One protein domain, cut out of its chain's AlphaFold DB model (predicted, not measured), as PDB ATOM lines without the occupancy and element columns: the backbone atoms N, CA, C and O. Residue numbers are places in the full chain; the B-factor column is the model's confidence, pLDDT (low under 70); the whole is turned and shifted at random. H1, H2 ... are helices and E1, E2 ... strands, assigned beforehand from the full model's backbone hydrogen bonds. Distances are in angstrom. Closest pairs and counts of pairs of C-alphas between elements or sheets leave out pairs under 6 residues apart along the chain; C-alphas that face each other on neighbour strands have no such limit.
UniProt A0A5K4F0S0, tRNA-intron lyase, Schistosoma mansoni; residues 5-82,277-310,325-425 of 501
ATOM      1  N   ASN A   5     -10.550  49.320 140.333       92.17
ATOM      2  CA  ASN A   5     -10.133  48.171 141.124       92.17
ATOM      3  C   ASN A   5      -8.977  48.549 142.050       92.17
ATOM      4  O   ASN A   5      -7.948  49.030 141.576       92.17
ATOM      5  N   LEU A   6      -9.108  48.277 143.345       92.64
ATOM      6  CA  LEU A   6      -8.021  48.326 144.312       92.64
ATOM      7  C   LEU A   6      -7.351  46.954 144.396       92.64
ATOM      8  O   LEU A   6      -7.966  45.948 144.758       92.64
ATOM      9  N   THR A   7      -6.069  46.932 144.052       86.69
ATOM     10  CA  THR A   7      -5.222  45.743 144.170       86.69
ATOM     11  C   THR A   7      -4.754  45.528 145.615       86.69
ATOM     12  O   THR A   7      -4.659  46.495 146.374       86.69
ATOM     13  N   PRO A   8      -4.354  44.297 145.985       82.55
ATOM     14  CA  PRO A   8      -3.790  44.013 147.307       82.55
ATOM     15  C   PRO A   8      -2.514  44.806 147.639       82.55
ATOM     16  O   PRO A   8      -2.157  44.934 148.801       82.55
ATOM     17  N   PHE A   9      -1.838  45.368 146.631       81.28
ATOM     18  CA  PHE A   9      -0.634  46.193 146.789       81.28
ATOM     19  C   PHE A   9      -0.931  47.697 146.919       81.28
ATOM     20  O   PHE A   9      -0.011  48.512 146.857       81.28
ATOM     21  N   GLY A  10      -2.203  48.090 147.046       86.73
ATOM     22  CA  GLY A  10      -2.591  49.492 147.216       86.73
ATOM     23  C   GLY A  10      -2.631  50.308 145.919       86.73
ATOM     24  O   GLY A  10      -2.603  51.537 145.962       86.73
ATOM     25  N   GLU A  11      -2.674  49.656 144.754       89.36
ATOM     26  CA  GLU A  11      -2.771  50.338 143.459       89.36
ATOM     27  C   GLU A  11      -4.197  50.331 142.908       89.36
ATOM     28  O   GLU A  11      -4.873  49.301 142.955       89.36
ATOM     29  N   PHE A  12      -4.605  51.451 142.305       93.53
ATOM     30  CA  PHE A  12      -5.889  51.609 141.623       93.53
ATOM     31  C   PHE A  12      -5.758  51.343 140.125       93.53
ATOM     32  O   PHE A  12      -4.972  52.006 139.447       93.53
ATOM     33  N   LEU A  13      -6.534  50.404 139.593       92.04
ATOM     34  CA  LEU A  13      -6.468  49.954 138.206       92.04
ATOM     35  C   LEU A  13      -7.843  49.990 137.539       92.04
ATOM     36  O   LEU A  13      -8.836  49.570 138.119       92.04
ATOM     37  N   VAL A  14      -7.876  50.416 136.281       91.17
ATOM     38  CA  VAL A  14      -9.035  50.330 135.391       91.17
ATOM     39  C   VAL A  14      -8.679  49.383 134.252       91.17
ATOM     40  O   VAL A  14      -7.720  49.612 133.510       91.17
ATOM     41  N   TRP A  15      -9.435  48.293 134.143       86.29
ATOM     42  CA  TRP A  15      -9.123  47.182 133.240       86.29
ATOM     43  C   TRP A  15      -9.833  47.258 131.894       86.29
ATOM     44  O   TRP A  15      -9.322  46.706 130.925       86.29
ATOM     45  N   THR A  16     -10.969  47.949 131.808       84.98
ATOM     46  CA  THR A  16     -11.756  48.038 130.576       84.98
ATOM     47  C   THR A  16     -11.420  49.268 129.756       84.98
ATOM     48  O   THR A  16     -11.355  50.387 130.263       84.98
ATOM     49  N   ALA A  17     -11.272  49.064 128.445       84.51
ATOM     50  CA  ALA A  17     -11.094  50.158 127.494       84.51
ATOM     51  C   ALA A  17     -12.276  51.135 127.541       84.51
ATOM     52  O   ALA A  17     -12.068  52.344 127.505       84.51
ATOM     53  N   GLU A  18     -13.502  50.621 127.668       88.27
ATOM     54  CA  GLU A  18     -14.715  51.433 127.759       88.27
ATOM     55  C   GLU A  18     -14.687  52.372 128.969       88.27
ATOM     56  O   GLU A  18     -14.867  53.576 128.804       88.27
ATOM     57  N   ALA A  19     -14.363  51.859 130.161       91.10
ATOM     58  CA  ALA A  19     -14.262  52.685 131.358       91.10
ATOM     59  C   ALA A  19     -13.131  53.715 131.257       91.10
ATOM     60  O   ALA A  19     -13.308  54.861 131.659       91.10
ATOM     61  N   VAL A  20     -11.980  53.352 130.680       89.90
ATOM     62  CA  VAL A  20     -10.883  54.305 130.439       89.90
ATOM     63  C   VAL A  20     -11.323  55.426 129.497       89.90
ATOM     64  O   VAL A  20     -11.063  56.599 129.768       89.90
ATOM     65  N   ILE A  21     -12.005  55.088 128.400       89.93
ATOM     66  CA  ILE A  21     -12.530  56.069 127.444       89.93
ATOM     67  C   ILE A  21     -13.574  56.961 128.121       89.93
ATOM     68  O   ILE A  21     -13.529  58.177 127.945       89.93
ATOM     69  N   TRP A  22     -14.474  56.376 128.911       93.80
ATOM     70  CA  TRP A  22     -15.497  57.087 129.674       93.80
ATOM     71  C   TRP A  22     -14.876  58.078 130.667       93.80
ATOM     72  O   TRP A  22     -15.190  59.268 130.619       93.80
ATOM     73  N   LEU A  23     -13.918  57.628 131.484       94.99
ATOM     74  CA  LEU A  23     -13.181  58.461 132.439       94.99
ATOM     75  C   LEU A  23     -12.436  59.616 131.752       94.99
ATOM     76  O   LEU A  23     -12.500  60.763 132.204       94.99
ATOM     77  N   ARG A  24     -11.758  59.333 130.635       92.48
ATOM     78  CA  ARG A  24     -10.979  60.340 129.905       92.48
ATOM     79  C   ARG A  24     -11.859  61.370 129.205       92.48
ATOM     80  O   ARG A  24     -11.573  62.564 129.291       92.48
ATOM     81  N   ARG A  25     -12.903  60.925 128.498       91.94
ATOM     82  CA  ARG A  25     -13.771  61.800 127.694       91.94
ATOM     83  C   ARG A  25     -14.686  62.660 128.556       91.94
ATOM     84  O   ARG A  25     -14.826  63.840 128.263       91.94
ATOM     85  N   ASN A  26     -15.270  62.087 129.606       94.34
ATOM     86  CA  ASN A  26     -16.289  62.779 130.395       94.34
ATOM     87  C   ASN A  26     -15.697  63.554 131.574       94.34
ATOM     88  O   ASN A  26     -16.210  64.612 131.928       94.34
ATOM     89  N   TYR A  27     -14.598  63.064 132.157       95.61
ATOM     90  CA  TYR A  27     -14.064  63.610 133.410       95.61
ATOM     91  C   TYR A  27     -12.590  64.005 133.343       95.61
ATOM     92  O   TYR A  27     -12.005  64.314 134.373       95.61
ATOM     93  N   ARG A  28     -11.966  64.027 132.156       95.13
ATOM     94  CA  ARG A  28     -10.559  64.442 131.966       95.13
ATOM     95  C   ARG A  28      -9.544  63.655 132.812       95.13
ATOM     96  O   ARG A  28      -8.442  64.143 133.054       95.13
ATOM     97  N   ILE A  29      -9.887  62.439 133.239       95.17
ATOM     98  CA  ILE A  29      -8.971  61.572 133.988       95.17
ATOM     99  C   ILE A  29      -7.995  60.921 133.015       95.17
ATOM    100  O   ILE A  29      -8.396  60.360 131.992       95.17
ATOM    101  N   ILE A  30      -6.702  61.013 133.311       90.77
ATOM    102  CA  ILE A  30      -5.650  60.612 132.372       90.77
ATOM    103  C   ILE A  30      -5.145  59.217 132.720       90.77
ATOM    104  O   ILE A  30      -5.013  58.383 131.821       90.77
ATOM    105  N   GLY A  31      -4.867  58.977 134.003       90.21
ATOM    106  CA  GLY A  31      -4.173  57.798 134.491       90.21
ATOM    107  C   GLY A  31      -2.752  57.647 133.935       90.21
ATOM    108  O   GLY A  31      -2.251  58.435 133.128       90.21
ATOM    109  N   ARG A  32      -2.071  56.589 134.368       84.59
ATOM    110  CA  ARG A  32      -0.743  56.185 133.894       84.59
ATOM    111  C   ARG A  32      -0.768  54.745 133.405       84.59
ATOM    112  O   ARG A  32      -1.436  53.894 133.986       84.59
ATOM    113  N   ALA A  33      -0.012  54.442 132.356       72.91
ATOM    114  CA  ALA A  33       0.170  53.055 131.936       72.91
ATOM    115  C   ALA A  33       0.945  52.281 133.022       72.91
ATOM    116  O   ALA A  33       1.942  52.779 133.550       72.91
ATOM    117  N   SER A  34       0.484  51.076 133.358       62.28
ATOM    118  CA  SER A  34       1.030  50.255 134.451       62.28
ATOM    119  C   SER A  34       2.470  49.772 134.222       62.28
ATOM    120  O   SER A  34       3.234  49.709 135.185       62.28
ATOM    121  N   LEU A  35       2.880  49.479 132.977       58.10
ATOM    122  CA  LEU A  35       4.238  49.005 132.665       58.10
ATOM    123  C   LEU A  35       5.076  50.019 131.863       58.10
ATOM    124  O   LEU A  35       4.658  50.436 130.774       58.10
ATOM    125  N   PRO A  36       6.306  50.340 132.318       52.81
ATOM    126  CA  PRO A  36       7.278  51.075 131.521       52.81
ATOM    127  C   PRO A  36       7.583  50.353 130.204       52.81
ATOM    128  O   PRO A  36       7.869  49.156 130.173       52.81
ATOM    129  N   LEU A  37       7.574  51.105 129.102       49.78
ATOM    130  CA  LEU A  37       7.872  50.612 127.751       49.78
ATOM    131  C   LEU A  37       9.237  49.902 127.648       49.78
ATOM    132  O   LEU A  37       9.433  49.075 126.761       49.78
ATOM    133  N   GLU A  38      10.171  50.211 128.549       48.25
ATOM    134  CA  GLU A  38      11.557  49.739 128.490       48.25
ATOM    135  C   GLU A  38      11.714  48.234 128.703       48.25
ATOM    136  O   GLU A  38      12.552  47.644 128.027       48.25
ATOM    137  N   LEU A  39      10.851  47.587 129.499       50.52
ATOM    138  CA  LEU A  39      10.877  46.123 129.642       50.52
ATOM    139  C   LEU A  39      10.503  45.386 128.341       50.52
ATOM    140  O   LEU A  39      10.852  44.223 128.173       50.52
ATOM    141  N   PHE A  40       9.830  46.051 127.395       43.94
ATOM    142  CA  PHE A  40       9.349  45.425 126.157       43.94
ATOM    143  C   PHE A  40      10.121  45.814 124.899       43.94
ATOM    144  O   PHE A  40       9.867  45.229 123.842       43.94
ATOM    145  N   LYS A  41      11.082  46.748 124.980       48.78
ATOM    146  CA  LYS A  41      11.966  47.055 123.839       48.78
ATOM    147  C   LYS A  41      12.695  45.799 123.340       48.78
ATOM    148  O   LYS A  41      12.953  45.700 122.147       48.78
ATOM    149  N   ALA A  42      12.949  44.834 124.229       50.17
ATOM    150  CA  ALA A  42      13.550  43.550 123.885       50.17
ATOM    151  C   ALA A  42      12.645  42.643 123.025       50.17
ATOM    152  O   ALA A  42      13.165  41.850 122.252       50.17
ATOM    153  N   CYS A  43      11.314  42.756 123.119       44.53
ATOM    154  CA  CYS A  43      10.403  41.863 122.392       44.53
ATOM    155  C   CYS A  43       9.843  42.468 121.097       44.53
ATOM    156  O   CYS A  43       9.691  41.741 120.119       44.53
ATOM    157  N   HIS A  44       9.540  43.774 121.036       45.93
ATOM    158  CA  HIS A  44       8.803  44.332 119.889       45.93
ATOM    159  C   HIS A  44       9.258  45.754 119.494       45.93
ATOM    160  O   HIS A  44       8.696  46.737 119.982       45.93
ATOM    161  N   PRO A  45      10.222  45.904 118.560       49.77
ATOM    162  CA  PRO A  45      10.780  47.208 118.172       49.77
ATOM    163  C   PRO A  45       9.820  48.129 117.390       49.77
ATOM    164  O   PRO A  45      10.087  49.322 117.281       49.77
ATOM    165  N   ASN A  46       8.692  47.619 116.879       49.28
ATOM    166  CA  ASN A  46       7.824  48.347 115.937       49.28
ATOM    167  C   ASN A  46       6.481  48.843 116.514       49.28
ATOM    168  O   ASN A  46       5.596  49.217 115.745       49.28
ATOM    169  N   GLN A  47       6.281  48.861 117.837       43.41
ATOM    170  CA  GLN A  47       5.030  49.397 118.392       43.41
ATOM    171  C   GLN A  47       4.992  50.932 118.383       43.41
ATOM    172  O   GLN A  47       5.970  51.615 118.690       43.41
ATOM    173  N   SER A  48       3.815  51.475 118.055       45.98
ATOM    174  CA  SER A  48       3.509  52.899 118.146       45.98
ATOM    175  C   SER A  48       3.767  53.431 119.555       45.98
ATOM    176  O   SER A  48       3.377  52.801 120.534       45.98
ATOM    177  N   LYS A  49       4.315  54.646 119.662       48.46
ATOM    178  CA  LYS A  49       4.538  55.376 120.928       48.46
ATOM    179  C   LYS A  49       3.250  55.711 121.714       48.46
ATOM    180  O   LYS A  49       3.332  56.412 122.718       48.46
ATOM    181  N   LYS A  50       2.071  55.277 121.250       48.51
ATOM    182  CA  LYS A  50       0.787  55.545 121.907       48.51
ATOM    183  C   LYS A  50       0.656  54.682 123.167       48.51
ATOM    184  O   LYS A  50       0.860  53.470 123.079       48.51
ATOM    185  N   PRO A  51       0.325  55.264 124.330       49.11
ATOM    186  CA  PRO A  51       0.089  54.517 125.559       49.11
ATOM    187  C   PRO A  51      -1.308  53.870 125.543       49.11
ATOM    188  O   PRO A  51      -2.105  54.090 126.445       49.11
ATOM    189  N   ASP A  52      -1.609  53.054 124.533       53.72
ATOM    190  CA  ASP A  52      -2.844  52.262 124.477       53.72
ATOM    191  C   ASP A  52      -2.631  50.965 125.276       53.72
ATOM    192  O   ASP A  52      -2.571  49.870 124.718       53.72
ATOM    193  N   ARG A  53      -2.380  51.079 126.587       69.64
ATOM    194  CA  ARG A  53      -2.082  49.919 127.443       69.64
ATOM    195  C   ARG A  53      -3.002  49.872 128.652       69.64
ATOM    196  O   ARG A  53      -2.976  50.764 129.495       69.64
ATOM    197  N   LEU A  54      -3.763  48.784 128.723       80.15
ATOM    198  CA  LEU A  54      -4.513  48.362 129.899       80.15
ATOM    199  C   LEU A  54      -3.645  47.441 130.782       80.15
ATOM    200  O   LEU A  54      -2.767  46.752 130.254       80.15
ATOM    201  N   PRO A  55      -3.890  47.396 132.103       85.37
ATOM    202  CA  PRO A  55      -4.776  48.295 132.838       85.37
ATOM    203  C   PRO A  55      -4.182  49.706 132.943       85.37
ATOM    204  O   PRO A  55      -2.960  49.877 133.055       85.37
ATOM    205  N   VAL A  56      -5.063  50.708 132.936       87.61
ATOM    206  CA  VAL A  56      -4.699  52.087 133.271       87.61
ATOM    207  C   VAL A  56      -4.677  52.203 134.779       87.61
ATOM    208  O   VAL A  56      -5.635  51.846 135.458       87.61
ATOM    209  N   ARG A  57      -3.575  52.702 135.315       90.48
ATOM    210  CA  ARG A  57      -3.425  52.924 136.740       90.48
ATOM    211  C   ARG A  57      -3.831  54.346 137.084       90.48
ATOM    212  O   ARG A  57      -3.325  55.286 136.477       90.48
ATOM    213  N   LEU A  58      -4.706  54.493 138.063       94.43
ATOM    214  CA  LEU A  58      -5.092  55.793 138.587       94.43
ATOM    215  C   LEU A  58      -4.196  56.163 139.766       94.43
ATOM    216  O   LEU A  58      -3.717  55.312 140.520       94.43
ATOM    217  N   SER A  59      -3.927  57.452 139.884       94.07
ATOM    218  CA  SER A  59      -3.328  58.033 141.078       94.07
ATOM    219  C   SER A  59      -4.356  58.167 142.195       94.07
ATOM    220  O   SER A  59      -5.562  58.100 141.967       94.07
ATOM    221  N   PHE A  60      -3.872  58.332 143.422       95.12
ATOM    222  CA  PHE A  60      -4.744  58.479 144.583       95.12
ATOM    223  C   PHE A  60      -5.617  59.733 144.448       95.12
ATOM    224  O   PHE A  60      -6.811  59.697 144.716       95.12
ATOM    225  N   GLU A  61      -5.028  60.817 143.949       96.25
ATOM    226  CA  GLU A  61      -5.667  62.113 143.751       96.25
ATOM    227  C   GLU A  61      -6.797  62.027 142.709       96.25
ATOM    228  O   GLU A  61      -7.878  62.576 142.919       96.25
ATOM    229  N   GLU A  62      -6.591  61.262 141.629       96.93
ATOM    230  CA  GLU A  62      -7.632  60.961 140.635       96.93
ATOM    231  C   GLU A  62      -8.802  60.188 141.252       96.93
ATOM    232  O   GLU A  62      -9.958  60.515 140.993       96.93
ATOM    233  N   VAL A  63      -8.530  59.178 142.082       97.33
ATOM    234  CA  VAL A  63      -9.589  58.373 142.714       97.33
ATOM    235  C   VAL A  63     -10.383  59.193 143.728       97.33
ATOM    236  O   VAL A  63     -11.610  59.128 143.732       97.33
ATOM    237  N   VAL A  64      -9.713  60.024 144.531       96.84
ATOM    238  CA  VAL A  64     -10.386  60.945 145.459       96.84
ATOM    239  C   VAL A  64     -11.263  61.941 144.704       96.84
ATOM    240  O   VAL A  64     -12.394  62.182 145.125       96.84
ATOM    241  N   LEU A  65     -10.807  62.482 143.566       97.15
ATOM    242  CA  LEU A  65     -11.640  63.321 142.695       97.15
ATOM    243  C   LEU A  65     -12.901  62.575 142.234       97.15
ATOM    244  O   LEU A  65     -14.001  63.116 142.335       97.15
ATOM    245  N   LEU A  66     -12.752  61.343 141.741       97.37
ATOM    246  CA  LEU A  66     -13.879  60.547 141.248       97.37
ATOM    247  C   LEU A  66     -14.922  60.266 142.339       97.37
ATOM    248  O   LEU A  66     -16.119  60.351 142.063       97.37
ATOM    249  N   LEU A  67     -14.472  59.953 143.556       96.74
ATOM    250  CA  LEU A  67     -15.334  59.690 144.712       96.74
ATOM    251  C   LEU A  67     -16.019  60.963 145.212       96.74
ATOM    252  O   LEU A  67     -17.232  60.991 145.364       96.74
ATOM    253  N   SER A  68     -15.259  62.040 145.418       94.82
ATOM    254  CA  SER A  68     -15.788  63.306 145.953       94.82
ATOM    255  C   SER A  68     -16.761  64.014 145.012       94.82
ATOM    256  O   SER A  68     -17.645  64.728 145.473       94.82
ATOM    257  N   LYS A  69     -16.639  63.810 143.696       94.57
ATOM    258  CA  LYS A  69     -17.624  64.295 142.716       94.57
ATOM    259  C   LYS A  69     -18.810  63.349 142.516       94.57
ATOM    260  O   LYS A  69     -19.728  63.706 141.783       94.57
ATOM    261  N   GLY A  70     -18.787  62.154 143.108       94.20
ATOM    262  CA  GLY A  70     -19.824  61.140 142.913       94.20
ATOM    263  C   GLY A  70     -19.848  60.548 141.498       94.20
ATOM    264  O   GLY A  70     -20.871  60.040 141.055       94.20
ATOM    265  N   PHE A  71     -18.738  60.610 140.752       94.63
ATOM    266  CA  PHE A  71     -18.648  59.953 139.439       94.63
ATOM    267  C   PHE A  71     -18.563  58.428 139.590       94.63
ATOM    268  O   PHE A  71     -19.071  57.670 138.757       94.63
ATOM    269  N   ILE A  72     -17.936  57.980 140.678       95.35
ATOM    270  CA  ILE A  72     -17.977  56.599 141.154       95.35
ATOM    271  C   ILE A  72     -18.464  56.597 142.606       95.35
ATOM    272  O   ILE A  72     -18.139  57.503 143.368       95.35
ATOM    273  N   HIS A  73     -19.211  55.564 142.989       93.85
ATOM    274  CA  HIS A  73     -19.808  55.444 144.327       93.85
ATOM    275  C   HIS A  73     -19.035  54.490 145.245       93.85
ATOM    276  O   HIS A  73     -19.480  54.195 146.346       93.85
ATOM    277  N   GLY A  74     -17.910  53.947 144.787       94.88
ATOM    278  CA  GLY A  74     -17.169  52.926 145.514       94.88
ATOM    279  C   GLY A  74     -16.040  52.330 144.688       94.88
ATOM    280  O   GLY A  74     -15.764  52.766 143.565       94.88
ATOM    281  N   ILE A  75     -15.376  51.337 145.272       95.01
ATOM    282  CA  ILE A  75     -14.164  50.714 144.738       95.01
ATOM    283  C   ILE A  75     -14.317  49.195 144.754       95.01
ATOM    284  O   ILE A  75     -14.786  48.607 145.726       95.01
ATOM    285  N   LEU A  76     -13.869  48.545 143.684       92.46
ATOM    286  CA  LEU A  76     -13.819  47.090 143.589       92.46
ATOM    287  C   LEU A  76     -12.531  46.572 144.230       92.46
ATOM    288  O   LEU A  76     -11.436  46.826 143.739       92.46
ATOM    289  N   CYS A  77     -12.640  45.821 145.316       90.39
ATOM    290  CA  CYS A  77     -11.501  45.199 145.979       90.39
ATOM    291  C   CYS A  77     -11.341  43.749 145.516       90.39
ATOM    292  O   CYS A  77     -12.264  42.948 145.666       90.39
ATOM    293  N   SER A  78     -10.162  43.387 145.015       82.85
ATOM    294  CA  SER A  78      -9.837  41.983 144.732       82.85
ATOM    295  C   SER A  78      -9.687  41.189 146.033       82.85
ATOM    296  O   SER A  78      -8.968  41.609 146.943       82.85
ATOM    297  N   ARG A  79     -10.343  40.029 146.124       76.49
ATOM    298  CA  ARG A  79     -10.129  39.063 147.206       76.49
ATOM    299  C   ARG A  79      -8.846  38.267 146.942       76.49
ATOM    300  O   ARG A  79      -8.511  38.020 145.782       76.49
ATOM    301  N   PRO A  80      -8.120  37.848 147.991       71.54
ATOM    302  CA  PRO A  80      -7.059  36.867 147.820       71.54
ATOM    303  C   PRO A  80      -7.655  35.571 147.256       71.54
ATOM    304  O   PRO A  80      -8.735  35.150 147.671       71.54
ATOM    305  N   VAL A  81      -6.956  34.936 146.314       69.25
ATOM    306  CA  VAL A  81      -7.339  33.613 145.808       69.25
ATOM    307  C   VAL A  81      -7.084  32.602 146.926       69.25
ATOM    308  O   VAL A  81      -5.937  32.323 147.257       69.25
ATOM    309  N   ILE A  82      -8.158  32.100 147.543       66.67
ATOM    310  CA  ILE A  82      -8.080  31.163 148.679       66.67
ATOM    311  C   ILE A  82      -7.850  29.724 148.192       66.67
ATOM    312  O   ILE A  82      -7.196  28.939 148.870       66.67
ATOM    313  N   TYR A 277     -14.315  39.487 143.563       83.30
ATOM    314  CA  TYR A 277     -14.308  40.924 143.806       83.30
ATOM    315  C   TYR A 277     -15.389  41.287 144.814       83.30
ATOM    316  O   TYR A 277     -16.526  40.837 144.717       83.30
ATOM    317  N   LEU A 278     -15.024  42.131 145.775       88.53
ATOM    318  CA  LEU A 278     -15.952  42.763 146.702       88.53
ATOM    319  C   LEU A 278     -16.089  44.230 146.305       88.53
ATOM    320  O   LEU A 278     -15.101  44.967 146.334       88.53
ATOM    321  N   PHE A 279     -17.296  44.667 145.961       91.92
ATOM    322  CA  PHE A 279     -17.564  46.092 145.823       91.92
ATOM    323  C   PHE A 279     -17.690  46.724 147.210       91.92
ATOM    324  O   PHE A 279     -18.506  46.299 148.025       91.92
ATOM    325  N   VAL A 280     -16.854  47.723 147.484       93.44
ATOM    326  CA  VAL A 280     -16.890  48.509 148.715       93.44
ATOM    327  C   VAL A 280     -17.459  49.878 148.367       93.44
ATOM    328  O   VAL A 280     -16.768  50.715 147.776       93.44
ATOM    329  N   SER A 281     -18.729  50.087 148.708       95.25
ATOM    330  CA  SER A 281     -19.413  51.371 148.546       95.25
ATOM    331  C   SER A 281     -18.813  52.426 149.474       95.25
ATOM    332  O   SER A 281     -18.473  52.137 150.622       95.25
ATOM    333  N   LEU A 282     -18.708  53.659 148.983       95.11
ATOM    334  CA  LEU A 282     -18.366  54.823 149.790       95.11
ATOM    335  C   LEU A 282     -19.534  55.122 150.748       95.11
ATOM    336  O   LEU A 282     -20.647  55.340 150.263       95.11
ATOM    337  N   PRO A 283     -19.322  55.148 152.077       95.14
ATOM    338  CA  PRO A 283     -20.383  55.492 153.018       95.14
ATOM    339  C   PRO A 283     -20.902  56.920 152.798       95.14
ATOM    340  O   PRO A 283     -20.113  57.844 152.592       95.14
ATOM    341  N   GLU A 284     -22.218  57.120 152.898       93.39
ATOM    342  CA  GLU A 284     -22.846  58.439 152.697       93.39
ATOM    343  C   GLU A 284     -22.351  59.487 153.703       93.39
ATOM    344  O   GLU A 284     -22.159  60.645 153.333       93.39
ATOM    345  N   SER A 285     -22.054  59.077 154.943       90.68
ATOM    346  CA  SER A 285     -21.440  59.947 155.954       90.68
ATOM    347  C   SER A 285     -20.102  60.509 155.468       90.68
ATOM    348  O   SER A 285     -19.916  61.722 155.424       90.68
ATOM    349  N   VAL A 286     -19.217  59.634 154.986       91.69
ATOM    350  CA  VAL A 286     -17.895  59.996 154.457       91.69
ATOM    351  C   VAL A 286     -18.018  60.904 153.233       91.69
ATOM    352  O   VAL A 286     -17.247  61.851 153.091       91.69
ATOM    353  N   PHE A 287     -18.986  60.640 152.352       92.67
ATOM    354  CA  PHE A 287     -19.244  61.490 151.190       92.67
ATOM    355  C   PHE A 287     -19.705  62.899 151.599       92.67
ATOM    356  O   PHE A 287     -19.212  63.884 151.051       92.67
ATOM    357  N   SER A 288     -20.603  62.997 152.584       90.40
ATOM    358  CA  SER A 288     -21.158  64.271 153.063       90.40
ATOM    359  C   SER A 288     -20.143  65.155 153.800       90.40
ATOM    360  O   SER A 288     -20.199  66.377 153.685       90.40
ATOM    361  N   GLU A 289     -19.178  64.553 154.498       88.06
ATOM    362  CA  GLU A 289     -18.115  65.266 155.220       88.06
ATOM    363  C   GLU A 289     -17.041  65.862 154.287       88.06
ATOM    364  O   GLU A 289     -16.265  66.735 154.682       88.06
ATOM    365  N   GLY A 290     -16.999  65.421 153.025       88.12
ATOM    366  CA  GLY A 290     -16.159  65.996 151.982       88.12
ATOM    367  C   GLY A 290     -14.804  65.297 151.781       88.12
ATOM    368  O   GLY A 290     -14.595  64.148 152.179       88.12
ATOM    369  N   PRO A 291     -13.847  65.957 151.097       89.23
ATOM    370  CA  PRO A 291     -12.653  65.292 150.575       89.23
ATOM    371  C   PRO A 291     -11.726  64.745 151.665       89.23
ATOM    372  O   PRO A 291     -11.052  63.749 151.427       89.23
ATOM    373  N   TYR A 292     -11.685  65.355 152.853       89.91
ATOM    374  CA  TYR A 292     -10.823  64.884 153.939       89.91
ATOM    375  C   TYR A 292     -11.223  63.504 154.452       89.91
ATOM    376  O   TYR A 292     -10.378  62.609 154.518       89.91
ATOM    377  N   SER A 293     -12.510  63.307 154.721       90.91
ATOM    378  CA  SER A 293     -13.036  62.019 155.164       90.91
ATOM    379  C   SER A 293     -12.850  60.946 154.095       90.91
ATOM    380  O   SER A 293     -12.455  59.828 154.416       90.91
ATOM    381  N   ILE A 294     -13.008  61.297 152.813       93.90
ATOM    382  CA  ILE A 294     -12.722  60.386 151.694       93.90
ATOM    383  C   ILE A 294     -11.242  59.976 151.671       93.90
ATOM    384  O   ILE A 294     -10.941  58.803 151.457       93.90
ATOM    385  N   VAL A 295     -10.307  60.905 151.907       93.34
ATOM    386  CA  VAL A 295      -8.866  60.594 151.979       93.34
ATOM    387  C   VAL A 295      -8.571  59.622 153.121       93.34
ATOM    388  O   VAL A 295      -7.850  58.646 152.903       93.34
ATOM    389  N   ILE A 296      -9.128  59.861 154.312       91.27
ATOM    390  CA  ILE A 296      -8.959  58.969 155.470       91.27
ATOM    391  C   ILE A 296      -9.521  57.583 155.157       91.27
ATOM    392  O   ILE A 296      -8.791  56.598 155.265       91.27
ATOM    393  N   TRP A 297     -10.778  57.517 154.714       94.11
ATOM    394  CA  TRP A 297     -11.458  56.272 154.365       94.11
ATOM    395  C   TRP A 297     -10.675  55.472 153.322       94.11
ATOM    396  O   TRP A 297     -10.454  54.271 153.477       94.11
ATOM    397  N   LEU A 298     -10.175  56.142 152.281       94.59
ATOM    398  CA  LEU A 298      -9.428  55.490 151.214       94.59
ATOM    399  C   LEU A 298      -8.077  54.945 151.698       94.59
ATOM    400  O   LEU A 298      -7.665  53.862 151.281       94.59
ATOM    401  N   ILE A 299      -7.379  55.667 152.578       92.14
ATOM    402  CA  ILE A 299      -6.119  55.192 153.164       92.14
ATOM    403  C   ILE A 299      -6.365  54.012 154.102       92.14
ATOM    404  O   ILE A 299      -5.622  53.034 154.026       92.14
ATOM    405  N   GLN A 300      -7.401  54.069 154.940       90.71
ATOM    406  CA  GLN A 300      -7.800  52.949 155.797       90.71
ATOM    407  C   GLN A 300      -8.098  51.707 154.952       90.71
ATOM    408  O   GLN A 300      -7.537  50.642 155.210       90.71
ATOM    409  N   LEU A 301      -8.857  51.867 153.864       91.92
ATOM    410  CA  LEU A 301      -9.151  50.783 152.929       91.92
ATOM    411  C   LEU A 301      -7.873  50.190 152.306       91.92
ATOM    412  O   LEU A 301      -7.725  48.970 152.249       91.92
ATOM    413  N   ILE A 302      -6.916  51.024 151.876       90.84
ATOM    414  CA  ILE A 302      -5.609  50.549 151.381       90.84
ATOM    415  C   ILE A 302      -4.868  49.771 152.475       90.84
ATOM    416  O   ILE A 302      -4.348  48.688 152.210       90.84
ATOM    417  N   GLN A 303      -4.806  50.301 153.698       87.66
ATOM    418  CA  GLN A 303      -4.091  49.672 154.809       87.66
ATOM    419  C   GLN A 303      -4.679  48.306 155.164       87.66
ATOM    420  O   GLN A 303      -3.919  47.358 155.351       87.66
ATOM    421  N   GLU A 304      -6.004  48.176 155.220       85.28
ATOM    422  CA  GLU A 304      -6.677  46.897 155.466       85.28
ATOM    423  C   GLU A 304      -6.331  45.853 154.398       85.28
ATOM    424  O   GLU A 304      -6.011  44.708 154.723       85.28
ATOM    425  N   LYS A 305      -6.334  46.244 153.115       83.16
ATOM    426  CA  LYS A 305      -6.036  45.323 152.006       83.16
ATOM    427  C   LYS A 305      -4.551  44.970 151.896       83.16
ATOM    428  O   LYS A 305      -4.244  43.815 151.614       83.16
ATOM    429  N   CYS A 306      -3.645  45.905 152.181       78.96
ATOM    430  CA  CYS A 306      -2.200  45.653 152.193       78.96
ATOM    431  C   CYS A 306      -1.746  44.841 153.419       78.96
ATOM    432  O   CYS A 306      -0.822  44.037 153.325       78.96
ATOM    433  N   LYS A 307      -2.377  45.011 154.589       73.38
ATOM    434  CA  LYS A 307      -2.071  44.183 155.772       73.38
ATOM    435  C   LYS A 307      -2.466  42.724 155.549       73.38
ATOM    436  O   LYS A 307      -1.726  41.836 155.953       73.38
ATOM    437  N   ALA A 308      -3.566  42.472 154.835       59.66
ATOM    438  CA  ALA A 308      -3.999  41.117 154.497       59.66
ATOM    439  C   ALA A 308      -2.974  40.325 153.653       59.66
ATOM    440  O   ALA A 308      -3.017  39.097 153.657       59.66
ATOM    441  N   THR A 309      -2.047  40.990 152.946       54.52
ATOM    442  CA  THR A 309      -0.973  40.309 152.198       54.52
ATOM    443  C   THR A 309       0.279  40.052 153.031       54.52
ATOM    444  O   THR A 309       1.017  39.112 152.750       54.52
ATOM    445  N   ASN A 310       0.526  40.872 154.054       52.39
ATOM    446  CA  ASN A 310       1.707  40.781 154.905       52.39
ATOM    447  C   ASN A 310       1.341  40.101 156.230       52.39
ATOM    448  O   ASN A 310       1.201  40.757 157.259       52.39
ATOM    449  N   SER A 325       2.459  59.512 160.616       73.87
ATOM    450  CA  SER A 325       1.202  59.158 159.948       73.87
ATOM    451  C   SER A 325       0.346  60.395 159.684       73.87
ATOM    452  O   SER A 325      -0.141  60.569 158.568       73.87
ATOM    453  N   GLN A 326       0.191  61.282 160.673       78.35
ATOM    454  CA  GLN A 326      -0.572  62.526 160.535       78.35
ATOM    455  C   GLN A 326       0.001  63.435 159.444       78.35
ATOM    456  O   GLN A 326      -0.749  63.917 158.591       78.35
ATOM    457  N   ASP A 327       1.323  63.602 159.413       82.14
ATOM    458  CA  ASP A 327       2.019  64.337 158.357       82.14
ATOM    459  C   ASP A 327       1.738  63.759 156.962       82.14
ATOM    460  O   ASP A 327       1.474  64.509 156.016       82.14
ATOM    461  N   MET A 328       1.729  62.428 156.831       84.22
ATOM    462  CA  MET A 328       1.402  61.748 155.576       84.22
ATOM    463  C   MET A 328      -0.045  62.028 155.128       84.22
ATOM    464  O   MET A 328      -0.274  62.291 153.944       84.22
ATOM    465  N   TYR A 329      -1.023  62.000 156.045       85.84
ATOM    466  CA  TYR A 329      -2.422  62.332 155.730       85.84
ATOM    467  C   TYR A 329      -2.563  63.778 155.252       85.84
ATOM    468  O   TYR A 329      -3.229  64.028 154.245       85.84
ATOM    469  N   ILE A 330      -1.910  64.721 155.938       87.52
ATOM    470  CA  ILE A 330      -1.935  66.145 155.586       87.52
ATOM    471  C   ILE A 330      -1.329  66.356 154.198       87.52
ATOM    472  O   ILE A 330      -1.952  66.997 153.351       87.52
ATOM    473  N   GLN A 331      -0.161  65.769 153.925       89.25
ATOM    474  CA  GLN A 331       0.485  65.871 152.617       89.25
ATOM    475  C   GLN A 331      -0.400  65.292 151.506       89.25
ATOM    476  O   GLN A 331      -0.531  65.885 150.434       89.25
ATOM    477  N   ARG A 332      -1.049  64.148 151.753       91.54
ATOM    478  CA  ARG A 332      -1.936  63.534 150.764       91.54
ATOM    479  C   ARG A 332      -3.180  64.375 150.504       91.54
ATOM    480  O   ARG A 332      -3.555  64.561 149.346       91.54
ATOM    481  N   LEU A 333      -3.801  64.887 151.563       92.92
ATOM    482  CA  LEU A 333      -4.938  65.796 151.463       92.92
ATOM    483  C   LEU A 333      -4.565  67.028 150.641       92.92
ATOM    484  O   LEU A 333      -5.310  67.416 149.744       92.92
ATOM    485  N   GLN A 334      -3.388  67.596 150.901       93.54
ATOM    486  CA  GLN A 334      -2.872  68.744 150.172       93.54
ATOM    487  C   GLN A 334      -2.814  68.477 148.664       93.54
ATOM    488  O   GLN A 334      -3.340  69.262 147.873       93.54
ATOM    489  N   SER A 335      -2.231  67.342 148.269       94.91
ATOM    490  CA  SER A 335      -2.171  66.917 146.870       94.91
ATOM    491  C   SER A 335      -3.551  66.750 146.248       94.91
ATOM    492  O   SER A 335      -3.769  67.207 145.127       94.91
ATOM    493  N   CYS A 336      -4.503  66.160 146.976       96.40
ATOM    494  CA  CYS A 336      -5.871  65.974 146.490       96.40
ATOM    495  C   CYS A 336      -6.594  67.310 146.275       96.40
ATOM    496  O   CYS A 336      -7.241  67.490 145.246       96.40
ATOM    497  N   LEU A 337      -6.459  68.259 147.206       95.71
ATOM    498  CA  LEU A 337      -7.087  69.580 147.101       95.71
ATOM    499  C   LEU A 337      -6.512  70.391 145.936       95.71
ATOM    500  O   LEU A 337      -7.269  70.968 145.159       95.71
ATOM    501  N   ILE A 338      -5.186  70.381 145.756       96.58
ATOM    502  CA  ILE A 338      -4.530  71.053 144.622       96.58
ATOM    503  C   ILE A 338      -4.948  70.412 143.294       96.58
ATOM    504  O   ILE A 338      -5.229  71.123 142.328       96.58
ATOM    505  N   TYR A 339      -4.998  69.078 143.236       97.51
ATOM    506  CA  TYR A 339      -5.439  68.349 142.047       97.51
ATOM    507  C   TYR A 339      -6.888  68.702 141.686       97.51
ATOM    508  O   TYR A 339      -7.183  69.038 140.541       97.51
ATOM    509  N   MET A 340      -7.779  68.683 142.680       96.77
ATOM    510  CA  MET A 340      -9.188  69.045 142.545       96.77
ATOM    511  C   MET A 340      -9.370  70.489 142.062       96.77
ATOM    512  O   MET A 340     -10.157  70.727 141.148       96.77
ATOM    513  N   ASP A 341      -8.640  71.447 142.638       97.03
ATOM    514  CA  ASP A 341      -8.716  72.858 142.244       97.03
ATOM    515  C   ASP A 341      -8.282  73.067 140.785       97.03
ATOM    516  O   ASP A 341      -9.017  73.651 139.985       97.03
ATOM    517  N   LEU A 342      -7.140  72.493 140.390       97.34
ATOM    518  CA  LEU A 342      -6.676  72.517 139.000       97.34
ATOM    519  C   LEU A 342      -7.679  71.842 138.050       97.34
ATOM    520  O   LEU A 342      -7.898  72.315 136.933       97.34
ATOM    521  N   TRP A 343      -8.311  70.749 138.481       97.70
ATOM    522  CA  TRP A 343      -9.292  70.037 137.668       97.70
ATOM    523  C   TRP A 343     -10.577  70.853 137.491       97.70
ATOM    524  O   TRP A 343     -11.116  70.911 136.380       97.70
ATOM    525  N   ASN A 344     -11.041  71.523 138.554       96.67
ATOM    526  CA  ASN A 344     -12.187  72.435 138.524       96.67
ATOM    527  C   ASN A 344     -11.917  73.643 137.613       96.67
ATOM    528  O   ASN A 344     -12.825  74.097 136.922       96.67
ATOM    529  N   LYS A 345     -10.660  74.102 137.528       96.11
ATOM    530  CA  LYS A 345     -10.202  75.121 136.564       96.11
ATOM    531  C   LYS A 345     -10.160  74.636 135.106       96.11
ATOM    532  O   LYS A 345      -9.806  75.404 134.216       96.11
ATOM    533  N   GLY A 346     -10.525  73.380 134.837       95.86
ATOM    534  CA  GLY A 346     -10.660  72.828 133.485       95.86
ATOM    535  C   GLY A 346      -9.385  72.208 132.913       95.86
ATOM    536  O   GLY A 346      -9.386  71.774 131.761       95.86
ATOM    537  N   TYR A 347      -8.309  72.119 133.695       96.87
ATOM    538  CA  TYR A 347      -7.056  71.539 133.226       96.87
ATOM    539  C   TYR A 347      -7.098  70.009 133.140       96.87
ATOM    540  O   TYR A 347      -7.818  69.331 133.875       96.87
ATOM    541  N   TYR A 348      -6.252  69.464 132.265       96.14
ATOM    542  CA  TYR A 348      -5.869  68.054 132.282       96.14
ATOM    543  C   TYR A 348      -4.577  67.918 133.088       96.14
ATOM    544  O   TYR A 348      -3.597  68.618 132.825       96.14
ATOM    545  N   ILE A 349      -4.561  67.020 134.070       95.96
ATOM    546  CA  ILE A 349      -3.461  66.891 135.027       95.96
ATOM    547  C   ILE A 349      -2.895  65.475 134.976       95.96
ATOM    548  O   ILE A 349      -3.613  64.500 135.186       95.96
ATOM    549  N   SER A 350      -1.592  65.365 134.727       92.48
ATOM    550  CA  SER A 350      -0.854  64.113 134.893       92.48
ATOM    551  C   SER A 350      -0.111  64.122 136.223       92.48
ATOM    552  O   SER A 350       0.626  65.064 136.510       92.48
ATOM    553  N   THR A 351      -0.267  63.054 137.001       88.75
ATOM    554  CA  THR A 351       0.429  62.827 138.280       88.75
ATOM    555  C   THR A 351       1.738  62.046 138.121       88.75
ATOM    556  O   THR A 351       2.503  61.868 139.063       88.75
ATOM    557  N   SER A 352       2.041  61.560 136.912       73.67
ATOM    558  CA  SER A 352       3.242  60.767 136.630       73.67
ATOM    559  C   SER A 352       4.394  61.647 136.136       73.67
ATOM    560  O   SER A 352       4.798  61.571 134.969       73.67
ATOM    561  N   THR A 353       4.948  62.475 137.019       69.63
ATOM    562  CA  THR A 353       5.886  63.548 136.633       69.63
ATOM    563  C   THR A 353       7.254  63.473 137.276       69.63
ATOM    564  O   THR A 353       8.044  64.400 137.103       69.63
ATOM    565  N   MET A 354       7.602  62.346 137.904       66.91
ATOM    566  CA  MET A 354       8.923  62.152 138.523       66.91
ATOM    567  C   MET A 354      10.088  62.508 137.580       66.91
ATOM    568  O   MET A 354      11.089  63.060 138.016       66.91
ATOM    569  N   LYS A 355       9.940  62.275 136.266       74.87
ATOM    570  CA  LYS A 355      10.957  62.626 135.254       74.87
ATOM    571  C   LYS A 355      11.141  64.133 135.035       74.87
ATOM    572  O   LYS A 355      12.186  64.544 134.549       74.87
ATOM    573  N   MET A 356      10.125  64.935 135.344       80.35
ATOM    574  CA  MET A 356      10.116  66.388 135.155       80.35
ATOM    575  C   MET A 356      10.407  67.155 136.455       80.35
ATOM    576  O   MET A 356      10.450  68.380 136.427       80.35
ATOM    577  N   GLY A 357      10.608  66.461 137.581       83.23
ATOM    578  CA  GLY A 357      10.992  67.075 138.859       83.23
ATOM    579  C   GLY A 357       9.877  67.811 139.613       83.23
ATOM    580  O   GLY A 357      10.182  68.559 140.541       83.23
ATOM    581  N   GLY A 358       8.612  67.611 139.233       89.81
ATOM    582  CA  GLY A 358       7.439  68.127 139.948       89.81
ATOM    583  C   GLY A 358       6.446  67.026 140.307       89.81
ATOM    584  O   GLY A 358       6.603  65.882 139.871       89.81
ATOM    585  N   ASP A 359       5.416  67.397 141.059       92.21
ATOM    586  CA  ASP A 359       4.354  66.517 141.551       92.21
ATOM    587  C   ASP A 359       3.231  66.342 140.524       92.21
ATOM    588  O   ASP A 359       2.763  65.223 140.322       92.21
ATOM    589  N   PHE A 360       2.855  67.420 139.818       95.59
ATOM    590  CA  PHE A 360       1.896  67.370 138.709       95.59
ATOM    591  C   PHE A 360       2.412  68.070 137.449       95.59
ATOM    592  O   PHE A 360       3.252  68.970 137.492       95.59
ATOM    593  N   LEU A 361       1.863  67.684 136.298       94.88
ATOM    594  CA  LEU A 361       2.095  68.320 135.004       94.88
ATOM    595  C   LEU A 361       0.741  68.677 134.414       94.88
ATOM    596  O   LEU A 361      -0.103  67.808 134.192       94.88
ATOM    597  N   VAL A 362       0.565  69.967 134.166       95.32
ATOM    598  CA  VAL A 362      -0.704  70.555 133.750       95.32
ATOM    599  C   VAL A 362      -0.710  70.800 132.250       95.32
ATOM    600  O   VAL A 362       0.229  71.365 131.679       95.32
ATOM    601  N   TYR A 363      -1.803  70.414 131.613       95.36
ATOM    602  CA  TYR A 363      -2.070  70.594 130.197       95.36
ATOM    603  C   TYR A 363      -3.328  71.448 130.033       95.36
ATOM    604  O   TYR A 363      -4.308  71.281 130.758       95.36
ATOM    605  N   GLN A 364      -3.304  72.348 129.050       94.75
ATOM    606  CA  GLN A 364      -4.460  73.180 128.690       94.75
ATOM    607  C   GLN A 364      -5.578  72.382 127.996       94.75
ATOM    608  O   GLN A 364      -6.694  72.868 127.867       94.75
ATOM    609  N   GLY A 365      -5.283  71.158 127.559       92.71
ATOM    610  CA  GLY A 365      -6.222  70.234 126.931       92.71
ATOM    611  C   GLY A 365      -5.685  68.804 126.991       92.71
ATOM    612  O   GLY A 365      -4.724  68.534 127.714       92.71
ATOM    613  N   ASP A 366      -6.280  67.883 126.230       90.37
ATOM    614  CA  ASP A 366      -5.893  66.467 126.260       90.37
ATOM    615  C   ASP A 366      -4.381  66.286 125.953       90.37
ATOM    616  O   ASP A 366      -3.914  66.749 124.909       90.37
ATOM    617  N   PRO A 367      -3.600  65.576 126.794       89.57
ATOM    618  CA  PRO A 367      -2.174  65.312 126.563       89.57
ATOM    619  C   PRO A 367      -1.806  64.646 125.229       89.57
ATOM    620  O   PRO A 367      -0.633  64.641 124.858       89.57
ATOM    621  N   LEU A 368      -2.764  64.032 124.529       85.20
ATOM    622  CA  LEU A 368      -2.558  63.489 123.183       85.20
ATOM    623  C   LEU A 368      -2.440  64.589 122.120       85.20
ATOM    624  O   LEU A 368      -1.872  64.343 121.058       85.20
ATOM    625  N   LEU A 369      -2.977  65.775 122.405       87.87
ATOM    626  CA  LEU A 369      -3.043  66.920 121.496       87.87
ATOM    627  C   LEU A 369      -2.232  68.120 122.008       87.87
ATOM    628  O   LEU A 369      -1.774  68.931 121.210       87.87
ATOM    629  N   TYR A 370      -2.025  68.220 123.323       89.89
ATOM    630  CA  TYR A 370      -1.372  69.355 123.970       89.89
ATOM    631  C   TYR A 370      -0.058  68.950 124.637       89.89
ATOM    632  O   TYR A 370       0.076  67.882 125.236       89.89
ATOM    633  N   HIS A 371       0.918  69.856 124.605       90.94
ATOM    634  CA  HIS A 371       2.112  69.736 125.433       90.94
ATOM    635  C   HIS A 371       1.843  70.238 126.854       90.94
ATOM    636  O   HIS A 371       1.097  71.194 127.062       90.94
ATOM    637  N   GLY A 372       2.490  69.610 127.841       91.42
ATOM    638  CA  GLY A 372       2.423  70.075 129.227       91.42
ATOM    639  C   GLY A 372       2.976  71.496 129.338       91.42
ATOM    640  O   GLY A 372       4.056  71.776 128.813       91.42
ATOM    641  N   SER A 373       2.233  72.366 130.008       92.83
ATOM    642  CA  SER A 373       2.478  73.810 130.101       92.83
ATOM    643  C   SER A 373       3.170  74.197 131.411       92.83
ATOM    644  O   SER A 373       4.159  74.929 131.393       92.83
ATOM    645  N   HIS A 374       2.708  73.633 132.531       94.50
ATOM    646  CA  HIS A 374       3.191  73.960 133.871       94.50
ATOM    647  C   HIS A 374       3.624  72.701 134.617       94.50
ATOM    648  O   HIS A 374       2.955  71.670 134.540       94.50
ATOM    649  N   ILE A 375       4.729  72.807 135.349       95.10
ATOM    650  CA  ILE A 375       5.190  71.804 136.307       95.10
ATOM    651  C   ILE A 375       4.789  72.302 137.690       95.10
ATOM    652  O   ILE A 375       5.277  73.339 138.136       95.10
ATOM    653  N   ILE A 376       3.907  71.571 138.358       95.31
ATOM    654  CA  ILE A 376       3.435  71.906 139.698       95.31
ATOM    655  C   ILE A 376       4.327  71.211 140.715       95.31
ATOM    656  O   ILE A 376       4.592  70.016 140.599       95.31
ATOM    657  N   THR A 377       4.780  71.958 141.710       93.49
ATOM    658  CA  THR A 377       5.442  71.435 142.901       93.49
ATOM    659  C   THR A 377       4.612  71.788 144.123       93.49
ATOM    660  O   THR A 377       4.318  72.960 144.341       93.49
ATOM    661  N   ILE A 378       4.262  70.789 144.921       93.35
ATOM    662  CA  ILE A 378       3.482  70.944 146.145       93.35
ATOM    663  C   ILE A 378       4.431  71.179 147.314       93.35
ATOM    664  O   ILE A 378       5.436  70.481 147.454       93.35
ATOM    665  N   CYS A 379       4.135  72.173 148.151       90.22
ATOM    666  CA  CYS A 379       4.976  72.534 149.298       90.22
ATOM    667  C   CYS A 379       4.128  72.869 150.520       90.22
ATOM    668  O   CYS A 379       3.034  73.419 150.366       90.22
ATOM    669  N   LYS A 380       4.609  72.589 151.737       85.48
ATOM    670  CA  LYS A 380       3.918  73.097 152.926       85.48
ATOM    671  C   LYS A 380       4.133  74.614 153.018       85.48
ATOM    672  O   LYS A 380       5.198  75.101 152.636       85.48
ATOM    673  N   PRO A 381       3.161  75.383 153.535       78.10
ATOM    674  CA  PRO A 381       3.323  76.825 153.737       78.10
ATOM    675  C   PRO A 381       4.533  77.199 154.609       78.10
ATOM    676  O   PRO A 381       5.089  78.282 154.458       78.10
ATOM    677  N   THR A 382       4.927  76.305 155.516       80.04
ATOM    678  CA  THR A 382       6.020  76.471 156.482       80.04
ATOM    679  C   THR A 382       7.351  75.881 156.014       80.04
ATOM    680  O   THR A 382       8.369  76.113 156.667       80.04
ATOM    681  N   ASP A 383       7.377  75.139 154.900       78.36
ATOM    682  CA  ASP A 383       8.600  74.493 154.420       78.36
ATOM    683  C   ASP A 383       9.604  75.544 153.932       78.36
ATOM    684  O   ASP A 383       9.345  76.318 153.006       78.36
ATOM    685  N   SER A 384      10.807  75.533 154.506       79.73
ATOM    686  CA  SER A 384      11.929  76.293 153.957       79.73
ATOM    687  C   SER A 384      12.419  75.639 152.664       79.73
ATOM    688  O   SER A 384      12.788  74.461 152.660       79.73
ATOM    689  N   PHE A 385      12.507  76.396 151.570       77.26
ATOM    690  CA  PHE A 385      13.145  75.901 150.353       77.26
ATOM    691  C   PHE A 385      14.663  75.971 150.465       77.26
ATOM    692  O   PHE A 385      15.240  77.040 150.659       77.26
ATOM    693  N   SER A 386      15.330  74.846 150.211       85.49
ATOM    694  CA  SER A 386      16.740  74.903 149.839       85.49
ATOM    695  C   SER A 386      16.873  75.613 148.491       85.49
ATOM    696  O   SER A 386      16.322  75.156 147.483       85.49
ATOM    697  N   ASN A 387      17.633  76.712 148.457       86.96
ATOM    698  CA  ASN A 387      17.892  77.479 147.234       86.96
ATOM    699  C   ASN A 387      18.422  76.585 146.102       86.96
ATOM    700  O   ASN A 387      18.042  76.763 144.947       86.96
ATOM    701  N   SER A 388      19.250  75.582 146.418       89.34
ATOM    702  CA  SER A 388      19.790  74.658 145.414       89.34
ATOM    703  C   SER A 388      18.708  73.778 144.785       89.34
ATOM    704  O   SER A 388      18.695  73.600 143.566       89.34
ATOM    705  N   LEU A 389      17.764  73.276 145.587       88.62
ATOM    706  CA  LEU A 389      16.648  72.463 145.104       88.62
ATOM    707  C   LEU A 389      15.694  73.288 144.235       88.62
ATOM    708  O   LEU A 389      15.274  72.827 143.171       88.62
ATOM    709  N   LEU A 390      15.385  74.517 144.657       88.88
ATOM    710  CA  LEU A 390      14.539  75.426 143.887       88.88
ATOM    711  C   LEU A 390      15.179  75.771 142.534       88.88
ATOM    712  O   LEU A 390      14.524  75.668 141.496       88.88
ATOM    713  N   LEU A 391      16.473  76.105 142.528       90.13
ATOM    714  CA  LEU A 391      17.229  76.377 141.302       90.13
ATOM    715  C   LEU A 391      17.289  75.158 140.373       90.13
ATOM    716  O   LEU A 391      17.161  75.312 139.158       90.13
ATOM    717  N   ALA A 392      17.436  73.945 140.915       90.70
ATOM    718  CA  ALA A 392      17.409  72.719 140.122       90.70
ATOM    719  C   ALA A 392      16.045  72.514 139.439       90.70
ATOM    720  O   ALA A 392      15.996  72.278 138.229       90.70
ATOM    721  N   LYS A 393      14.938  72.679 140.180       90.44
ATOM    722  CA  LYS A 393      13.574  72.601 139.627       90.44
ATOM    723  C   LYS A 393      13.337  73.660 138.551       90.44
ATOM    724  O   LYS A 393      12.830  73.335 137.478       90.44
ATOM    725  N   LEU A 394      13.778  74.896 138.789       91.03
ATOM    726  CA  LEU A 394      13.706  75.981 137.806       91.03
ATOM    727  C   LEU A 394      14.502  75.661 136.540       91.03
ATOM    728  O   LEU A 394      13.994  75.833 135.434       91.03
ATOM    729  N   ARG A 395      15.730  75.149 136.672       91.44
ATOM    730  CA  ARG A 395      16.567  74.774 135.525       91.44
ATOM    731  C   ARG A 395      15.912  73.685 134.676       91.44
ATOM    732  O   ARG A 395      15.939  73.788 133.451       91.44
ATOM    733  N   ILE A 396      15.315  72.674 135.309       91.45
ATOM    734  CA  ILE A 396      14.577  71.612 134.611       91.45
ATOM    735  C   ILE A 396      13.368  72.203 133.877       91.45
ATOM    736  O   ILE A 396      13.213  71.971 132.678       91.45
ATOM    737  N   ALA A 397      12.547  73.005 134.559       91.72
ATOM    738  CA  ALA A 397      11.362  73.622 133.969       91.72
ATOM    739  C   ALA A 397      11.712  74.501 132.755       91.72
ATOM    740  O   ALA A 397      11.155  74.308 131.671       91.72
ATOM    741  N   ASN A 398      12.720  75.367 132.891       90.90
ATOM    742  CA  ASN A 398      13.207  76.218 131.805       90.90
ATOM    743  C   ASN A 398      13.774  75.403 130.636       90.90
ATOM    744  O   ASN A 398      13.464  75.690 129.481       90.90
ATOM    745  N   GLY A 399      14.560  74.358 130.921       91.51
ATOM    746  CA  GLY A 399      15.100  73.461 129.894       91.51
ATOM    747  C   GLY A 399      14.007  72.763 129.079       91.51
ATOM    748  O   GLY A 399      14.173  72.528 127.884       91.51
ATOM    749  N   LEU A 400      12.855  72.498 129.701       90.98
ATOM    750  CA  LEU A 400      11.670  71.922 129.063       90.98
ATOM    751  C   LEU A 400      10.708  72.969 128.476       90.98
ATOM    752  O   LEU A 400       9.663  72.583 127.938       90.98
ATOM    753  N   LYS A 401      11.039  74.265 128.586       91.76
ATOM    754  CA  LYS A 401      10.181  75.410 128.235       91.76
ATOM    755  C   LYS A 401       8.804  75.331 128.906       91.76
ATOM    756  O   LYS A 401       7.776  75.490 128.253       91.76
ATOM    757  N   LYS A 402       8.790  75.017 130.203       91.76
ATOM    758  CA  LYS A 402       7.592  74.936 131.053       91.76
ATOM    759  C   LYS A 402       7.713  75.908 132.212       91.76
ATOM    760  O   LYS A 402       8.819  76.198 132.660       91.76
ATOM    761  N   ILE A 403       6.577  76.371 132.715       93.03
ATOM    762  CA  ILE A 403       6.529  77.262 133.877       93.03
ATOM    763  C   ILE A 403       6.550  76.403 135.143       93.03
ATOM    764  O   ILE A 403       5.761  75.463 135.264       93.03
ATOM    765  N   LEU A 404       7.457  76.700 136.075       93.98
ATOM    766  CA  LEU A 404       7.426  76.089 137.402       93.98
ATOM    767  C   LEU A 404       6.375  76.816 138.237       93.98
ATOM    768  O   LEU A 404       6.391  78.039 138.318       93.98
ATOM    769  N   VAL A 405       5.481  76.076 138.878       94.60
ATOM    770  CA  VAL A 405       4.476  76.634 139.785       94.60
ATOM    771  C   VAL A 405       4.616  75.947 141.127       94.60
ATOM    772  O   VAL A 405       4.560  74.720 141.211       94.60
ATOM    773  N   LEU A 406       4.794  76.736 142.176       93.91
ATOM    774  CA  LEU A 406       4.682  76.255 143.543       93.91
ATOM    775  C   LEU A 406       3.211  76.316 143.947       93.91
ATOM    776  O   LEU A 406       2.553  77.323 143.700       93.91
ATOM    777  N   ALA A 407       2.696  75.244 144.533       94.89
ATOM    778  CA  ALA A 407       1.318  75.149 144.985       94.89
ATOM    779  C   ALA A 407       1.285  74.767 146.464       94.89
ATOM    780  O   ALA A 407       1.946  73.817 146.893       94.89
ATOM    781  N   THR A 408       0.506  75.499 147.246       93.82
ATOM    782  CA  THR A 408       0.323  75.242 148.674       93.82
ATOM    783  C   THR A 408      -1.154  75.345 149.036       93.82
ATOM    784  O   THR A 408      -1.955  75.898 148.282       93.82
ATOM    785  N   VAL A 409      -1.539  74.777 150.175       93.06
ATOM    786  CA  VAL A 409      -2.898  74.919 150.708       93.06
ATOM    787  C   VAL A 409      -2.805  75.668 152.026       93.06
ATOM    788  O   VAL A 409      -2.129  75.228 152.956       93.06
ATOM    789  N   SER A 410      -3.460  76.822 152.089       88.45
ATOM    790  CA  SER A 410      -3.545  77.625 153.308       88.45
ATOM    791  C   SER A 410      -4.367  76.914 154.383       88.45
ATOM    792  O   SER A 410      -5.323  76.203 154.080       88.45
ATOM    793  N   ASN A 411      -3.983  77.113 155.648       84.08
ATOM    794  CA  ASN A 411      -4.705  76.631 156.832       84.08
ATOM    795  C   ASN A 411      -4.980  75.116 156.872       84.08
ATOM    796  O   ASN A 411      -5.845  74.672 157.626       84.08
ATOM    797  N   ILE A 412      -4.238  74.309 156.105       84.84
ATOM    798  CA  ILE A 412      -4.493  72.868 155.997       84.84
ATOM    799  C   ILE A 412      -4.377  72.147 157.347       84.84
ATOM    800  O   ILE A 412      -5.207  71.302 157.658       84.84
ATOM    801  N   GLU A 413      -3.403  72.511 158.182       82.59
ATOM    802  CA  GLU A 413      -3.227  71.912 159.512       82.59
ATOM    803  C   GLU A 413      -4.358  72.284 160.478       82.59
ATOM    804  O   GLU A 413      -4.818  71.451 161.256       82.59
ATOM    805  N   MET A 414      -4.833  73.533 160.431       79.34
ATOM    806  CA  MET A 414      -5.974  73.965 161.244       79.34
ATOM    807  C   MET A 414      -7.250  73.242 160.814       79.34
ATOM    808  O   MET A 414      -8.028  72.811 161.664       79.34
ATOM    809  N   PHE A 415      -7.435  73.078 159.503       81.46
ATOM    810  CA  PHE A 415      -8.544  72.329 158.934       81.46
ATOM    811  C   PHE A 415      -8.516  70.872 159.406       81.46
ATOM    812  O   PHE A 415      -9.482  70.419 160.010       81.46
ATOM    813  N   THR A 416      -7.399  70.153 159.246       81.21
ATOM    814  CA  THR A 416      -7.319  68.750 159.684       81.21
ATOM    815  C   THR A 416      -7.534  68.592 161.187       81.21
ATOM    816  O   THR A 416      -8.289  67.712 161.584       81.21
ATOM    817  N   ARG A 417      -6.972  69.479 162.024       79.70
ATOM    818  CA  ARG A 417      -7.210  69.467 163.481       79.70
ATOM    819  C   ARG A 417      -8.685  69.658 163.836       79.70
ATOM    820  O   ARG A 417      -9.218  68.912 164.656       79.70
ATOM    821  N   LYS A 418      -9.359  70.629 163.212       76.76
ATOM    822  CA  LYS A 418     -10.792  70.870 163.438       76.76
ATOM    823  C   LYS A 418     -11.620  69.640 163.062       76.76
ATOM    824  O   LYS A 418     -12.476  69.233 163.840       76.76
ATOM    825  N   PHE A 419     -11.320  69.027 161.918       74.44
ATOM    826  CA  PHE A 419     -12.001  67.810 161.478       74.44
ATOM    827  C   PHE A 419     -11.758  66.629 162.425       74.44
ATOM    828  O   PHE A 419     -12.705  65.934 162.778       74.44
ATOM    829  N   THR A 420     -10.526  66.419 162.905       74.01
ATOM    830  CA  THR A 420     -10.249  65.336 163.866       74.01
ATOM    831  C   THR A 420     -11.016  65.507 165.175       74.01
ATOM    832  O   THR A 420     -11.541  64.529 165.696       74.01
ATOM    833  N   ILE A 421     -11.140  66.743 165.678       73.67
ATOM    834  CA  ILE A 421     -11.914  67.034 166.893       73.67
ATOM    835  C   ILE A 421     -13.402  66.745 166.654       73.67
ATOM    836  O   ILE A 421     -14.026  66.086 167.477       73.67
ATOM    837  N   GLN A 422     -13.955  67.169 165.512       65.96
ATOM    838  CA  GLN A 422     -15.356  66.902 165.164       65.96
ATOM    839  C   GLN A 422     -15.667  65.402 165.129       65.96
ATOM    840  O   GLN A 422     -16.670  64.975 165.702       65.96
ATOM    841  N   ILE A 423     -14.790  64.593 164.526       65.69
ATOM    842  CA  ILE A 423     -14.954  63.135 164.481       65.69
ATOM    843  C   ILE A 423     -14.985  62.548 165.898       65.69
ATOM    844  O   ILE A 423     -15.890  61.777 166.204       65.69
ATOM    845  N   ILE A 424     -14.049  62.940 166.772       67.37
ATOM    846  CA  ILE A 424     -13.993  62.454 168.162       67.37
ATOM    847  C   ILE A 424     -15.285  62.810 168.908       67.37
ATOM    848  O   ILE A 424     -15.929  61.921 169.459       67.37
ATOM    849  N   THR A 425     -15.735  64.066 168.821       64.63
ATOM    850  CA  THR A 425     -16.978  64.499 169.484       64.63
ATOM    851  C   THR A 425     -18.219  63.763 168.968       64.63
ATOM    852  O   THR A 425     -19.125  63.462 169.739       64.63
TER     853      THR A 425
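AT A GLANCE: This is residues 5 to 82, 277 to 310 and 325 to 425 of the 501 residues of the protein "tRNA-intron lyase" of Schistosoma mansoni (UniProt A0A5K4F0S0). A four-stranded sheet, E5 to E8, has H7 over one face and the long H6 rising from the other; H6 leads into a core of crossed helices with H3 and H5, and two small two-stranded sheets, E1 with E2 and E3 with E4, lie beyond that core. Residues 38 to 46 stick out. The printed part has 213 residues with eight named helices and eight named strands, in the order E1 H1 H2 E2 H3 E3 E4 H4 H5 H6 E5 E6 E7 H7 E8 H8. The class is mixed, helices and strands; the large sheet, E5 E6 E7 E8, is mixed and the small ones antiparallel. The whole is compact, with a radius of gyration of the C-alphas of 18.5 A and spans of 56 by 48 by 35 A.

IN THESE COORDINATES: Find C-alpha 12 at (-5.889, 51.609, 141.623), where E1, residues 12 to 14, begins. Next come H1, 17 to 27, H2, 37 to 40, E2, 56 to 58, H3, 60 to 68, and E3, 74 to 78. After the first cut look for E4, 277 to 281, H4, 284 to 289, and H5, 291 to 307, 24.2 A long. H6, 325 to 344, starts at (1.202, 59.158, 159.948) and is 28.5 A long. Then follow E5, 348 to 350, E6, 360 to 363, E7, 374 to 378, H7, 387 to 399, E8, 403 to 409, 19.4 A long, and H8, 412 to 425, ending at (-16.978, 64.499, 169.484).

HOW THE PARTS SIT: E5 E6 E7 form a meander, each strand the antiparallel neighbour of the one before: look at N 363 and O 348, and at N 376 and O 360, each 2.8 A. E7, H7, E8 form a strand-helix-strand unit, parallel strands joined through a helix, with a right-handed crossover; N 405 and O 375 are 2.8 A apart. H6 and H7 on opposite faces make three layers; H7 runs along E8 at 27 degrees on the local plane, while H6 only just stands up, rising 43 degrees. H6 touches H3 (closest C-alphas Glu 61 and Cys 336, 4.7 A), H5 (Tyr 292 and Leu 333, 6.4 A) and H8 (Ile 330 and Glu 413, 7.1 A). H5 touches H4 at a steep tilt of 54 degrees, with Val 286 and Ser 293 closest, 5.3 A between C-alphas. N 77 and O 278 of E3 and E4, and N 14 and O 56 of E1 and E2, are each 2.8 A apart. H1 and H2 are apart. Every O i to N i+4 pair is within hydrogen-bond range in the named helices but H2, which is too short for one.

THE WHOLE: The C-alphas farthest apart, of Asn 46 and Thr 425, lie 61.2 A from each other. Residues 83 to 276 and 311 to 324 are not printed, with C-alpha gaps of 12.6 A and 19.1 A. The link from H2 to E2 is long. Confidence is under 70 at residues 34 to 53, 81 to 82, 308 to 310, 353 to 354 and 422 to 425.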